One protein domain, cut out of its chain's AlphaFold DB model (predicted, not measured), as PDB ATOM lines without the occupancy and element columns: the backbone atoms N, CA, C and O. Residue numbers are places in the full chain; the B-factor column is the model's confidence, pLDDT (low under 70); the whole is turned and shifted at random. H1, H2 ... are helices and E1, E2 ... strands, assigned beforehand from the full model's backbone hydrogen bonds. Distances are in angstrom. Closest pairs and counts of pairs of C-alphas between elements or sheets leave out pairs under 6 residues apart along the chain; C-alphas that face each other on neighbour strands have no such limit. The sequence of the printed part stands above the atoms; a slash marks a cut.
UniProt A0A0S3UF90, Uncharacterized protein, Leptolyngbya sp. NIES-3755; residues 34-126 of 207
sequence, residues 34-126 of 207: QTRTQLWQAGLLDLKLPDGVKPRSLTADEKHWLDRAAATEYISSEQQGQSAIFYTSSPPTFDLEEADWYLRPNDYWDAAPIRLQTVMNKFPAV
ATOM      1  N   GLN A  34     304.261 258.178 233.548       90.31
ATOM      2  CA  GLN A  34     304.053 257.223 232.465       90.31
ATOM      3  C   GLN A  34     304.671 257.750 231.169       90.31
ATOM      4  O   GLN A  34     305.508 257.064 230.582       90.31
ATOM      5  N   THR A  35     304.350 258.983 230.778       88.25
ATOM      6  CA  THR A  35     304.928 259.629 229.591       88.25
ATOM      7  C   THR A  35     306.449 259.709 229.699       88.25
ATOM      8  O   THR A  35     307.177 259.385 228.760       88.25
ATOM      9  N   ARG A  36     306.965 260.065 230.879       85.69
ATOM     10  CA  ARG A  36     308.408 260.107 231.127       85.69
ATOM     11  C   ARG A  36     309.069 258.734 231.002       85.69
ATOM     12  O   ARG A  36     310.176 258.637 230.479       85.69
ATOM     13  N   THR A  37     308.402 257.682 231.470       89.19
ATOM     14  CA  THR A  37     308.881 256.297 231.357       89.19
ATOM     15  C   THR A  37     308.917 255.849 229.900       89.19
ATOM     16  O   THR A  37     309.925 255.297 229.474       89.19
ATOM     17  N   GLN A  38     307.877 256.153 229.121       87.88
ATOM     18  CA  GLN A  38     307.807 255.826 227.694       87.88
ATOM     19  C   GLN A  38     308.902 256.534 226.893       87.88
ATOM     20  O   GLN A  38     309.640 255.889 226.153       87.88
ATOM     21  N   LEU A  39     309.079 257.844 227.098       86.31
ATOM     22  CA  LEU A  39     310.163 258.590 226.454       86.31
ATOM     23  C   LEU A  39     311.540 258.070 226.872       86.31
ATOM     24  O   LEU A  39     312.472 258.111 226.071       86.31
ATOM     25  N   TRP A  40     311.664 257.551 228.098       88.19
ATOM     26  CA  TRP A  40     312.893 256.913 228.548       88.19
ATOM     27  C   TRP A  40     313.169 255.586 227.885       88.19
ATOM     28  O   TRP A  40     314.267 255.375 227.377       88.19
ATOM     29  N   GLN A  41     312.167 254.727 227.802       86.50
ATOM     30  CA  GLN A  41     312.271 253.459 227.093       86.50
ATOM     31  C   GLN A  41     312.539 253.653 225.597       86.50
ATOM     32  O   GLN A  41     313.221 252.831 225.002       86.50
ATOM     33  N   ALA A  42     312.090 254.765 225.015       82.62
ATOM     34  CA  ALA A  42     312.394 255.136 223.637       82.62
ATOM     35  C   ALA A  42     313.766 255.823 223.460       82.62
ATOM     36  O   ALA A  42     314.180 256.088 222.337       82.62
ATOM     37  N   GLY A  43     314.481 256.153 224.545       81.81
ATOM     38  CA  GLY A  43     315.751 256.886 224.473       81.81
ATOM     39  C   GLY A  43     315.617 258.331 223.971       81.81
ATOM     40  O   GLY A  43     316.576 258.873 223.429       81.81
ATOM     41  N   LEU A  44     314.441 258.948 224.138       81.94
ATOM     42  CA  LEU A  44     314.090 260.269 223.596       81.94
ATOM     43  C   LEU A  44     314.140 261.408 224.627       81.94
ATOM     44  O   LEU A  44     313.906 262.566 224.286       81.94
ATOM     45  N   LEU A  45     314.414 261.117 225.899       77.75
ATOM     46  CA  LEU A  45     314.413 262.135 226.958       77.75
ATOM     47  C   LEU A  45     315.812 262.754 227.167       77.75
ATOM     48  O   LEU A  45     316.337 262.694 228.274       77.75
ATOM     49  N   ASP A  46     316.437 263.321 226.136       66.88
ATOM     50  CA  ASP A  46     317.834 263.788 226.209       66.88
ATOM     51  C   ASP A  46     318.181 264.547 227.507       66.88
ATOM     52  O   ASP A  46     317.508 265.501 227.917       66.88
ATOM     53  N   LEU A  47     319.268 264.118 228.160       71.44
ATOM     54  CA  LEU A  47     319.759 264.743 229.382       71.44
ATOM     55  C   LEU A  47     320.319 266.138 229.095       71.44
ATOM     56  O   LEU A  47     321.435 266.287 228.596       71.44
ATOM     57  N   LYS A  48     319.576 267.176 229.492       71.81
ATOM     58  CA  LYS A  48     320.095 268.545 229.569       71.81
ATOM     59  C   LYS A  48     320.875 268.720 230.863       71.81
ATOM     60  O   LYS A  48     320.295 268.883 231.935       71.81
ATOM     61  N   LEU A  49     322.197 268.635 230.764       71.88
ATOM     62  CA  LEU A  49     323.080 268.893 231.895       71.88
ATOM     63  C   LEU A  49     323.174 270.405 232.158       71.88
ATOM     64  O   LEU A  49     323.094 271.178 231.201       71.88
ATOM     65  N   PRO A  50     323.358 270.833 233.420       74.12
ATOM     66  CA  PRO A  50     323.588 272.238 233.740       74.12
ATOM     67  C   PRO A  50     324.789 272.821 232.988       74.12
ATOM     68  O   PRO A  50     325.734 272.103 232.647       74.12
ATOM     69  N   ASP A  51     324.794 274.139 232.801       71.12
ATOM     70  CA  ASP A  51     325.887 274.827 232.116       71.12
ATOM     71  C   ASP A  51     327.252 274.521 232.751       71.12
ATOM     72  O   ASP A  51     327.443 274.553 233.969       71.12
ATOM     73  N   GLY A  52     328.226 274.194 231.898       70.38
ATOM     74  CA  GLY A  52     329.578 273.812 232.311       70.38
ATOM     75  C   GLY A  52     329.722 272.364 232.795       70.38
ATOM     76  O   GLY A  52     330.851 271.915 233.007       70.38
ATOM     77  N   VAL A  53     328.625 271.610 232.914       75.31
ATOM     78  CA  VAL A  53     328.639 270.181 233.237       75.31
ATOM     79  C   VAL A  53     328.571 269.373 231.947       75.31
ATOM     80  O   VAL A  53     327.689 269.558 231.113       75.31
ATOM     81  N   LYS A  54     329.518 268.451 231.779       79.75
ATOM     82  CA  LYS A  54     329.540 267.514 230.652       79.75
ATOM     83  C   LYS A  54     329.353 266.084 231.152       79.75
ATOM     84  O   LYS A  54     329.709 265.797 232.304       79.75
ATOM     85  N   PRO A  55     328.838 265.177 230.301       83.38
ATOM     86  CA  PRO A  55     328.897 263.753 230.587       83.38
ATOM     87  C   PRO A  55     330.332 263.347 230.912       83.38
ATOM     88  O   PRO A  55     331.286 263.948 230.402       83.38
ATOM     89  N   ARG A  56     330.505 262.298 231.719       88.19
ATOM     90  CA  ARG A  56     331.828 261.678 231.807       88.19
ATOM     91  C   ARG A  56     332.247 261.211 230.410       88.19
ATOM     92  O   ARG A  56     331.416 260.733 229.637       88.19
ATOM     93  N   SER A  57     333.532 261.295 230.100       88.06
ATOM     94  CA  SER A  57     334.047 260.685 228.876       88.06
ATOM     95  C   SER A  57     333.858 259.165 228.916       88.06
ATOM     96  O   SER A  57     333.954 258.549 229.983       88.06
ATOM     97  N   LEU A  58     333.625 258.565 227.749       89.25
ATOM     98  CA  LEU A  58     333.767 257.120 227.573       89.25
ATOM     99  C   LEU A  58     335.221 256.713 227.854       89.25
ATOM    100  O   LEU A  58     336.157 257.415 227.444       89.25
ATOM    101  N   THR A  59     335.405 255.588 228.539       92.19
ATOM    102  CA  THR A  59     336.720 254.973 228.752       92.19
ATOM    103  C   THR A  59     337.279 254.419 227.438       92.19
ATOM    104  O   THR A  59     336.573 254.323 226.432       92.19
ATOM    105  N   ALA A  60     338.566 254.062 227.421       91.38
ATOM    106  CA  ALA A  60     339.171 253.427 226.250       91.38
ATOM    107  C   ALA A  60     338.484 252.092 225.909       91.38
ATOM    108  O   ALA A  60     338.186 251.846 224.743       91.38
ATOM    109  N   ASP A  61     338.164 251.287 226.925       91.81
ATOM    110  CA  ASP A  61     337.503 249.992 226.754       91.81
ATOM    111  C   ASP A  61     336.073 250.141 226.226       91.81
ATOM    112  O   ASP A  61     335.654 249.383 225.357       91.81
ATOM    113  N   GLU A  62     335.330 251.142 226.707       91.62
ATOM    114  CA  GLU A  62     333.977 251.447 226.223       91.62
ATOM    115  C   GLU A  62     333.979 251.870 224.754       91.62
ATOM    116  O   GLU A  62     333.161 251.389 223.972       91.62
ATOM    117  N   LYS A  63     334.918 252.740 224.362       90.25
ATOM    118  CA  LYS A  63     335.077 253.147 222.960       90.25
ATOM    119  C   LYS A  63     335.450 251.958 222.089       90.25
ATOM    120  O   LYS A  63     334.791 251.712 221.090       90.25
ATOM    121  N   HIS A  64     336.444 251.179 222.514       89.56
ATOM    122  CA  HIS A  64     336.867 249.987 221.790       89.56
ATOM    123  C   HIS A  64     335.716 248.992 221.608       89.56
ATOM    124  O   HIS A  64     335.545 248.430 220.529       89.56
ATOM    125  N   TRP A  65     334.902 248.793 222.645       90.00
ATOM    126  CA  TRP A  65     333.723 247.941 222.567       90.00
ATOM    127  C   TRP A  65     332.717 248.444 221.530       90.00
ATOM    128  O   TRP A  65     332.286 247.659 220.687       90.00
ATOM    129  N   LEU A  66     332.383 249.741 221.562       87.50
ATOM    130  CA  LEU A  66     331.453 250.360 220.613       87.50
ATOM    131  C   LEU A  66     331.974 250.247 219.178       87.50
ATOM    132  O   LEU A  66     331.233 249.806 218.306       87.50
ATOM    133  N   ASP A  67     333.257 250.529 218.952       85.69
ATOM    134  CA  ASP A  67     333.885 250.424 217.633       85.69
ATOM    135  C   ASP A  67     333.793 248.993 217.079       85.69
ATOM    136  O   ASP A  67     333.483 248.779 215.907       85.69
ATOM    137  N   ARG A  68     334.037 247.980 217.920       84.12
ATOM    138  CA  ARG A  68     333.963 246.568 217.514       84.12
ATOM    139  C   ARG A  68     332.527 246.107 217.265       84.12
ATOM    140  O   ARG A  68     332.278 245.403 216.283       84.12
ATOM    141  N   ALA A  69     331.590 246.515 218.116       82.50
ATOM    142  CA  ALA A  69     330.170 246.244 217.923       82.50
ATOM    143  C   ALA A  69     329.656 246.900 216.628       82.50
ATOM    144  O   ALA A  69     328.936 246.272 215.858       82.50
ATOM    145  N   ALA A  70     330.079 248.130 216.335       80.69
ATOM    146  CA  ALA A  70     329.738 248.833 215.102       80.69
ATOM    147  C   ALA A  70     330.332 248.142 213.867       80.69
ATOM    148  O   ALA A  70     329.626 247.888 212.894       80.69
ATOM    149  N   ALA A  71     331.619 247.781 213.920       80.12
ATOM    150  CA  ALA A  71     332.321 247.132 212.812       80.12
ATOM    151  C   ALA A  71     331.721 245.770 212.438       80.12
ATOM    152  O   ALA A  71     331.784 245.364 211.284       80.12
ATOM    153  N   THR A  72     331.130 245.065 213.403       75.50
ATOM    154  CA  THR A  72     330.431 243.789 213.176       75.50
ATOM    155  C   THR A  72     328.940 243.961 212.862       75.50
ATOM    156  O   THR A  72     328.199 242.976 212.827       75.50
ATOM    157  N   GLU A  73     328.496 245.204 212.629       75.00
ATOM    158  CA  GLU A  73     327.095 245.584 212.392       75.00
ATOM    159  C   GLU A  73     326.152 245.040 213.470       75.00
ATOM    160  O   GLU A  73     325.046 244.551 213.208       75.00
ATOM    161  N   TYR A  74     326.652 245.032 214.697       74.50
ATOM    162  CA  TYR A  74     325.932 244.557 215.860       74.50
ATOM    163  C   TYR A  74     325.083 245.657 216.492       74.50
ATOM    164  O   TYR A  74     323.976 245.420 216.968       74.50
ATOM    165  N   ILE A  75     325.600 246.880 216.433       74.62
ATOM    166  CA  ILE A  75     324.858 248.127 216.603       74.62
ATOM    167  C   ILE A  75     324.888 248.877 215.268       74.62
ATOM    168  O   ILE A  75     325.754 248.605 214.432       74.62
ATOM    169  N   SER A  76     323.935 249.791 215.055       67.31
ATOM    170  CA  SER A  76     323.851 250.554 213.802       67.31
ATOM    171  C   SER A  76     325.190 251.218 213.483       67.31
ATOM    172  O   SER A  76     325.790 251.842 214.353       67.31
ATOM    173  N   SER A  77     325.649 251.094 212.238       55.94
ATOM    174  CA  SER A  77     326.863 251.760 211.757       55.94
ATOM    175  C   SER A  77     326.635 253.246 211.457       55.94
ATOM    176  O   SER A  77     327.603 254.002 211.316       55.94
ATOM    177  N   GLU A  78     325.375 253.694 211.404       55.47
ATOM    178  CA  GLU A  78     325.046 255.109 211.277       55.47
ATOM    179  C   GLU A  78     325.619 255.874 212.482       55.47
ATOM    180  O   GLU A  78     325.457 255.474 213.634       55.47
ATOM    181  N   GLN A  79     326.357 256.956 212.210       55.06
ATOM    182  CA  GLN A  79     327.195 257.676 213.188       55.06
ATOM    183  C   GLN A  79     328.388 256.873 213.754       55.06
ATOM    184  O   GLN A  79     328.777 257.069 214.904       55.06
ATOM    185  N   GLN A  80     329.001 255.990 212.954       50.97
ATOM    186  CA  GLN A  80     330.158 255.164 213.359       50.97
ATOM    187  C   GLN A  80     329.843 254.199 214.518       50.97
ATOM    188  O   GLN A  80     330.744 253.782 215.238       50.97
ATOM    189  N   GLY A  81     328.563 253.884 214.742       51.66
ATOM    190  CA  GLY A  81     328.111 253.077 215.876       51.66
ATOM    191  C   GLY A  81     328.493 253.619 217.249       51.66
ATOM    192  O   GLY A  81     328.482 252.890 218.238       51.66
ATOM    193  N   GLN A  82     328.711 254.931 217.360       58.53
ATOM    194  CA  GLN A  82     328.709 255.633 218.645       58.53
ATOM    195  C   GLN A  82     327.270 255.823 219.147       58.53
ATOM    196  O   GLN A  82     326.845 256.911 219.523       58.53
ATOM    197  N   SER A  83     326.487 254.747 219.150       67.50
ATOM    198  CA  SER A  83     325.070 254.742 219.500       67.50
ATOM    199  C   SER A  83     324.847 254.712 221.014       67.50
ATOM    200  O   SER A  83     323.850 254.161 221.475       67.50
ATOM    201  N   ALA A  84     325.783 255.237 221.807       79.25
ATOM    202  CA  ALA A  84     325.607 255.354 223.244       79.25
ATOM    203  C   ALA A  84     324.999 256.721 223.584       79.25
ATOM    204  O   ALA A  84     325.477 257.758 223.131       79.25
ATOM    205  N   ILE A  85     323.957 256.725 224.408       84.62
ATOM    206  CA  ILE A  85     323.329 257.928 224.955       84.62
ATOM    207  C   ILE A  85     323.712 258.089 226.419       84.62
ATOM    208  O   ILE A  85     323.740 257.115 227.170       84.62
ATOM    209  N   PHE A  86     324.015 259.317 226.834       85.56
ATOM    210  CA  PHE A  86     324.221 259.614 228.246       85.56
ATOM    211  C   PHE A  86     322.871 259.865 228.908       85.56
ATOM    212  O   PHE A  86     322.122 260.749 228.488       85.56
ATOM    213  N   TYR A  87     322.553 259.069 229.922       85.94
ATOM    214  CA  TYR A  87     321.191 258.926 230.402       85.94
ATOM    215  C   TYR A  87     321.086 258.670 231.901       85.94
ATOM    216  O   TYR A  87     322.063 258.270 232.521       85.94
ATOM    217  N   THR A  88     319.924 258.945 232.508       85.50
ATOM    218  CA  THR A  88     319.702 258.708 233.951       85.50
ATOM    219  C   THR A  88     319.670 257.220 234.274       85.50
ATOM    220  O   THR A  88     319.627 256.388 233.367       85.50
ATOM    221  N   SER A  89     319.583 256.863 235.561       86.50
ATOM    222  CA  SER A  89     319.100 255.522 235.913       86.50
ATOM    223  C   SER A  89     317.733 255.230 235.283       86.50
ATOM    224  O   SER A  89     316.974 256.140 234.917       86.50
ATOM    225  N   SER A  90     317.432 253.938 235.159       86.81
ATOM    226  CA  SER A  90     316.158 253.455 234.645       86.81
ATOM    227  C   SER A  90     314.968 253.919 235.501       86.81
ATOM    228  O   SER A  90     315.120 254.171 236.702       86.81
ATOM    229  N   PRO A  91     313.758 253.989 234.917       86.56
ATOM    230  CA  PRO A  91     312.525 254.174 235.660       86.56
ATOM    231  C   PRO A  91     312.408 253.162 236.812       86.56
ATOM    232  O   PRO A  91     312.929 252.046 236.711       86.56
ATOM    233  N   PRO A  92     311.713 253.522 237.903       85.69
ATOM    234  CA  PRO A  92     310.969 254.770 238.101       85.69
ATOM    235  C   PRO A  92     311.794 255.905 238.736       85.69
ATOM    236  O   PRO A  92     311.245 256.973 238.996       85.69
ATOM    237  N   THR A  93     313.077 255.688 239.049       84.12
ATOM    238  CA  THR A  93     313.842 256.612 239.903       84.12
ATOM    239  C   THR A  93     314.438 257.794 239.145       84.12
ATOM    240  O   THR A  93     314.454 258.896 239.690       84.12
ATOM    241  N   PHE A  94     314.873 257.595 237.894       83.44
ATOM    242  CA  PHE A  94     315.488 258.634 237.050       83.44
ATOM    243  C   PHE A  94     316.604 259.421 237.754       83.44
ATOM    244  O   PHE A  94     316.702 260.645 237.631       83.44
ATOM    245  N   ASP A  95     317.422 258.713 238.523       83.69
ATOM    246  CA  ASP A  95     318.489 259.288 239.319       83.69
ATOM    247  C   ASP A  95     319.613 259.804 238.412       83.69
ATOM    248  O   ASP A  95     320.137 259.098 237.543       83.69
ATOM    249  N   LEU A  96     319.958 261.071 238.623       79.06
ATOM    250  CA  LEU A  96     321.011 261.782 237.916       79.06
ATOM    251  C   LEU A  96     322.396 261.443 238.468       79.06
ATOM    252  O   LEU A  96     323.364 261.439 237.714       79.06
ATOM    253  N   GLU A  97     322.509 261.135 239.761       82.94
ATOM    254  CA  GLU A  97     323.787 260.721 240.353       82.94
ATOM    255  C   GLU A  97     324.232 259.361 239.803       82.94
ATOM    256  O   GLU A  97     325.423 259.053 239.725       82.94
ATOM    257  N   GLU A  98     323.269 258.569 239.338       84.31
ATOM    258  CA  GLU A  98     323.494 257.303 238.658       84.31
ATOM    259  C   GLU A  98     323.506 257.419 237.128       84.31
ATOM    260  O   GLU A  98     323.555 256.390 236.447       84.31
ATOM    261  N   ALA A  99     323.477 258.643 236.586       87.44
ATOM    262  CA  ALA A  99     323.512 258.850 235.149       87.44
ATOM    263  C   ALA A  99     324.807 258.301 234.539       87.44
ATOM    264  O   ALA A  99     325.906 258.460 235.085       87.44
ATOM    265  N   ASP A 100     324.666 257.636 233.400       91.38
ATOM    266  CA  ASP A 100     325.754 256.943 232.733       91.38
ATOM    267  C   ASP A 100     325.496 256.776 231.231       91.38
ATOM    268  O   ASP A 100     324.478 257.220 230.713       91.38
ATOM    269  N   TRP A 101     326.412 256.133 230.515       90.44
ATOM    270  CA  TRP A 101     326.220 255.751 229.120       90.44
ATOM    271  C   TRP A 101     325.353 254.493 228.993       90.44
ATOM    272  O   TRP A 101     325.572 253.491 229.677       90.44
ATOM    273  N   TYR A 102     324.388 254.541 228.080       89.44
ATOM    274  CA  TYR A 102     323.467 253.463 227.723       89.44
ATOM    275  C   TYR A 102     323.527 253.226 226.221       89.44
ATOM    276  O   TYR A 102     323.740 254.166 225.464       89.44
ATOM    277  N   LEU A 103     323.298 251.996 225.770       84.94
ATOM    278  CA  LEU A 103     323.023 251.743 224.360       84.94
ATOM    279  C   LEU A 103     321.663 252.338 223.991       84.94
ATOM    280  O   LEU A 103     320.673 252.128 224.693       84.94
ATOM    281  N   ARG A 104     321.644 253.108 222.902       79.00
ATOM    282  CA  ARG A 104     320.455 253.762 222.366       79.00
ATOM    283  C   ARG A 104     319.509 252.727 221.734       79.00
ATOM    284  O   ARG A 104     319.974 251.938 220.909       79.00
ATOM    285  N   PRO A 105     318.201 252.792 222.036       72.00
ATOM    286  CA  PRO A 105     317.147 252.219 221.200       72.00
ATOM    287  C   PRO A 105     317.214 252.793 219.789       72.00
ATOM    288  O   PRO A 105     317.118 254.002 219.600       72.00
ATOM    289  N   ASN A 106     317.461 251.942 218.801       69.12
ATOM    290  CA  ASN A 106     317.506 252.313 217.388       69.12
ATOM    291  C   ASN A 106     316.626 251.343 216.588       69.12
ATOM    292  O   ASN A 106     316.146 250.364 217.148       69.12
ATOM    293  N   ASP A 107     316.478 251.562 215.279       48.34
ATOM    294  CA  ASP A 107     315.649 250.724 214.380       48.34
ATOM    295  C   ASP A 107     316.034 249.228 214.376       48.34
ATOM    296  O   ASP A 107     315.337 248.366 213.843       48.34
ATOM    297  N   TYR A 108     317.176 248.919 214.980       53.88
ATOM    298  CA  TYR A 108     317.793 247.616 215.106       53.88
ATOM    299  C   TYR A 108     317.612 247.025 216.530       53.88
ATOM    300  O   TYR A 108     317.548 245.806 216.696       53.88
ATOM    301  N   TRP A 109     317.453 247.857 217.558       60.09
ATOM    302  CA  TRP A 109     317.310 247.504 218.971       60.09
ATOM    303  C   TRP A 109     315.987 248.053 219.518       60.09
ATOM    304  O   TRP A 109     315.935 249.173 220.025       60.09
ATOM    305  N   ASP A 110     314.934 247.234 219.455       62.00
ATOM    306  CA  ASP A 110     313.600 247.569 219.977       62.00
ATOM    307  C   ASP A 110     313.443 247.195 221.462       62.00
ATOM    308  O   ASP A 110     312.504 246.532 221.896       62.00
ATOM    309  N   ALA A 111     314.450 247.531 222.264       72.25
ATOM    310  CA  ALA A 111     314.403 247.337 223.703       72.25
ATOM    311  C   ALA A 111     314.842 248.610 224.418       72.25
ATOM    312  O   ALA A 111     315.593 249.431 223.889       72.25
ATOM    313  N   ALA A 112     314.376 248.761 225.657       83.00
ATOM    314  CA  ALA A 112     314.698 249.920 226.474       83.00
ATOM    315  C   ALA A 112     316.227 250.119 226.603       83.00
ATOM    316  O   ALA A 112     316.979 249.138 226.523       83.00
ATOM    317  N   PRO A 113     316.706 251.359 226.835       86.75
ATOM    318  CA  PRO A 113     318.128 251.625 226.979       86.75
ATOM    319  C   PRO A 113     318.765 250.708 228.024       86.75
ATOM    320  O   PRO A 113     318.307 250.630 229.167       86.75
ATOM    321  N   ILE A 114     319.862 250.042 227.658       86.81
ATOM    322  CA  ILE A 114     320.644 249.220 228.591       86.81
ATOM    323  C   ILE A 114     321.975 249.903 228.856       86.81
ATOM    324  O   ILE A 114     322.665 250.324 227.930       86.81
ATOM    325  N   ARG A 115     322.359 249.990 230.129       90.12
ATOM    326  CA  ARG A 115     323.628 250.591 230.544       90.12
ATOM    327  C   ARG A 115     324.803 249.911 229.840       90.12
ATOM    328  O   ARG A 115     324.919 248.685 229.883       90.12
ATOM    329  N   LEU A 116     325.701 250.705 229.259       88.81
ATOM    330  CA  LEU A 116     326.806 250.227 228.426       88.81
ATOM    331  C   LEU A 116     327.670 249.201 229.169       88.81
ATOM    332  O   LEU A 116     327.882 248.102 228.668       88.81
ATOM    333  N   GLN A 117     328.064 249.498 230.410       90.00
ATOM    334  CA  GLN A 117     328.865 248.578 231.225       90.00
ATOM    335  C   GLN A 117     328.180 247.221 231.453       90.00
ATOM    336  O   GLN A 117     328.843 246.184 231.468       90.00
ATOM    337  N   THR A 118     326.856 247.209 231.631       89.31
ATOM    338  CA  THR A 118     326.089 245.966 231.797       89.31
ATOM    339  C   THR A 118     326.196 245.107 230.544       89.31
ATOM    340  O   THR A 118     326.451 243.905 230.640       89.31
ATOM    341  N   VAL A 119     326.055 245.724 229.370       84.69
ATOM    342  CA  VAL A 119     326.159 245.020 228.090       84.69
ATOM    343  C   VAL A 119     327.589 244.554 227.838       84.69
ATOM    344  O   VAL A 119     327.784 243.397 227.487       84.69
ATOM    345  N   MET A 120     328.594 245.387 228.110       87.19
ATOM    346  CA  MET A 120     330.006 245.009 227.983       87.19
ATOM    347  C   MET A 120     330.381 243.804 228.847       87.19
ATOM    348  O   MET A 120     331.132 242.938 228.406       87.19
ATOM    349  N   ASN A 121     329.847 243.723 230.068       86.94
ATOM    350  CA  ASN A 121     330.090 242.584 230.954       86.94
ATOM    351  C   ASN A 121     329.408 241.310 230.443       86.94
ATOM    352  O   ASN A 121     329.953 240.218 230.588       86.94
ATOM    353  N   LYS A 122     328.212 241.443 229.859       81.75
ATOM    354  CA  LYS A 122     327.475 240.310 229.288       81.75
ATOM    355  C   LYS A 122     328.100 239.846 227.964       81.75
ATOM    356  O   LYS A 122     328.080 238.650 227.678       81.75
ATOM    357  N   PHE A 123     328.699 240.770 227.207       78.88
ATOM    358  CA  PHE A 123     329.304 240.531 225.899       78.88
ATOM    359  C   PHE A 123     330.619 241.289 225.755       78.88
ATOM    360  O   PHE A 123     330.626 242.423 225.286       78.88
ATOM    361  N   PRO A 124     331.747 240.698 226.156       83.31
ATOM    362  CA  PRO A 124     333.044 241.354 226.038       83.31
ATOM    363  C   PRO A 124     333.417 241.677 224.581       83.31
ATOM    364  O   PRO A 124     333.033 240.959 223.665       83.31
ATOM    365  N   ALA A 125     334.236 242.712 224.354       82.56
ATOM    366  CA  ALA A 125     334.590 243.178 223.001       82.56
ATOM    367  C   ALA A 125     335.270 242.104 222.122       82.56
ATOM    368  O   ALA A 125     335.139 242.117 220.899       82.56
ATOM    369  N   VAL A 126     335.962 241.138 222.743       79.25
ATOM    370  CA  VAL A 126     336.564 239.980 222.053       79.25
ATOM    371  C   VAL A 126     335.521 239.114 221.332       79.25
ATOM    372  O   VAL A 126     335.874 238.367 220.417       79.25
TER     373      VAL A 126
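Overview. This is residues 34 to 126 of the 207 residues of an uncharacterized protein of Leptolyngbya sp. NIES-3755 (UniProt A0A0S3UF90). A short two-stranded hairpin, E1 and E2, lies in the middle of a fold made largely of loops, with helix H1 off by itself toward one end of the longest axis and helices H2, H3 and H4 toward the other. H4 packs with its residues 116 to 119 mainly on E2 and also meets H2, which in turn has the small H3 beside its residues 66 to 71. The printed part has 93 residues, with named elements in the order H1, H2, H3, E1, E2, H4; the class is mixed, helices and strands, and under half of the residues are in named elements. The sheet E1 - E2 is antiparallel. The whole is compact, with a radius of gyration of the C-alphas of 13.2 A, and spans 35 by 30 by 24 A.

Arrangement. Start at H1, residues 34 to 41, which touches no helix and is apart from both strands. Go on to H2, residues 60 to 71; with residues 66 to 71 alone it touches H3, residues 78 to 81, and the closest C-alphas, those of Ala 70 and Gly 81, are 4.6 A apart. Next compare E1, residues 84 to 87, with E2, residues 100 to 103: they are a hairpin of antiparallel neighbours, their directions at 137 degrees. Look there for N 85 and O 102, 2.8 A apart, and N 100 and O 87, also 2.8 A apart, both within hydrogen-bond range. Beyond E2, its residues 102 to 103 pair with residues 114 to 115, antiparallel. H4, residues 116 to 122, follows, and its closest C-alpha to E2 is that of Leu 116, 4.7 A from that of Tyr 102. H4 touches residues 62 to 65 of H2 alone, about perpendicular at 75 degrees; the closest C-alphas, those of Trp 65 and Met 120, are 7.2 A apart. H2 and E1 are apart, but only just, at 8.1 A. In H1, H2 and H4 every O i to N i+4 pair is within hydrogen-bond range; H3 is too short for such a pair.

Along the chain. Find C-alpha 34 at (304.053, 257.223, 232.465); from there H1 runs 10.5 A to C-alpha 41. H2 begins at C-alpha 60, at (339.171, 253.427, 226.250), and runs 16.3 A to C-alpha 71. H3 covers 5.9 A from C-alpha 78 to C-alpha 81. E1 runs 9.1 A from C-alpha 84 to C-alpha 87, and E2 10.2 A from C-alpha 100 to C-alpha 103. H4 runs 10.0 A from C-alpha 116 to C-alpha 122, at (327.475, 240.310, 229.288).

Size, cuts and confidence. The two C-alphas farthest apart, those of Gln 34 and Val 126, are 38.2 A from each other. The printed part has no cut. The links H1 to H2, E1 to E2 and E2 to H4 are long, with 18, 12 and 12 residues. The mean pLDDT of the printed part is 79.9; look for values under 70 at residue 46, residues 76 to 83 and residues 106 to 110.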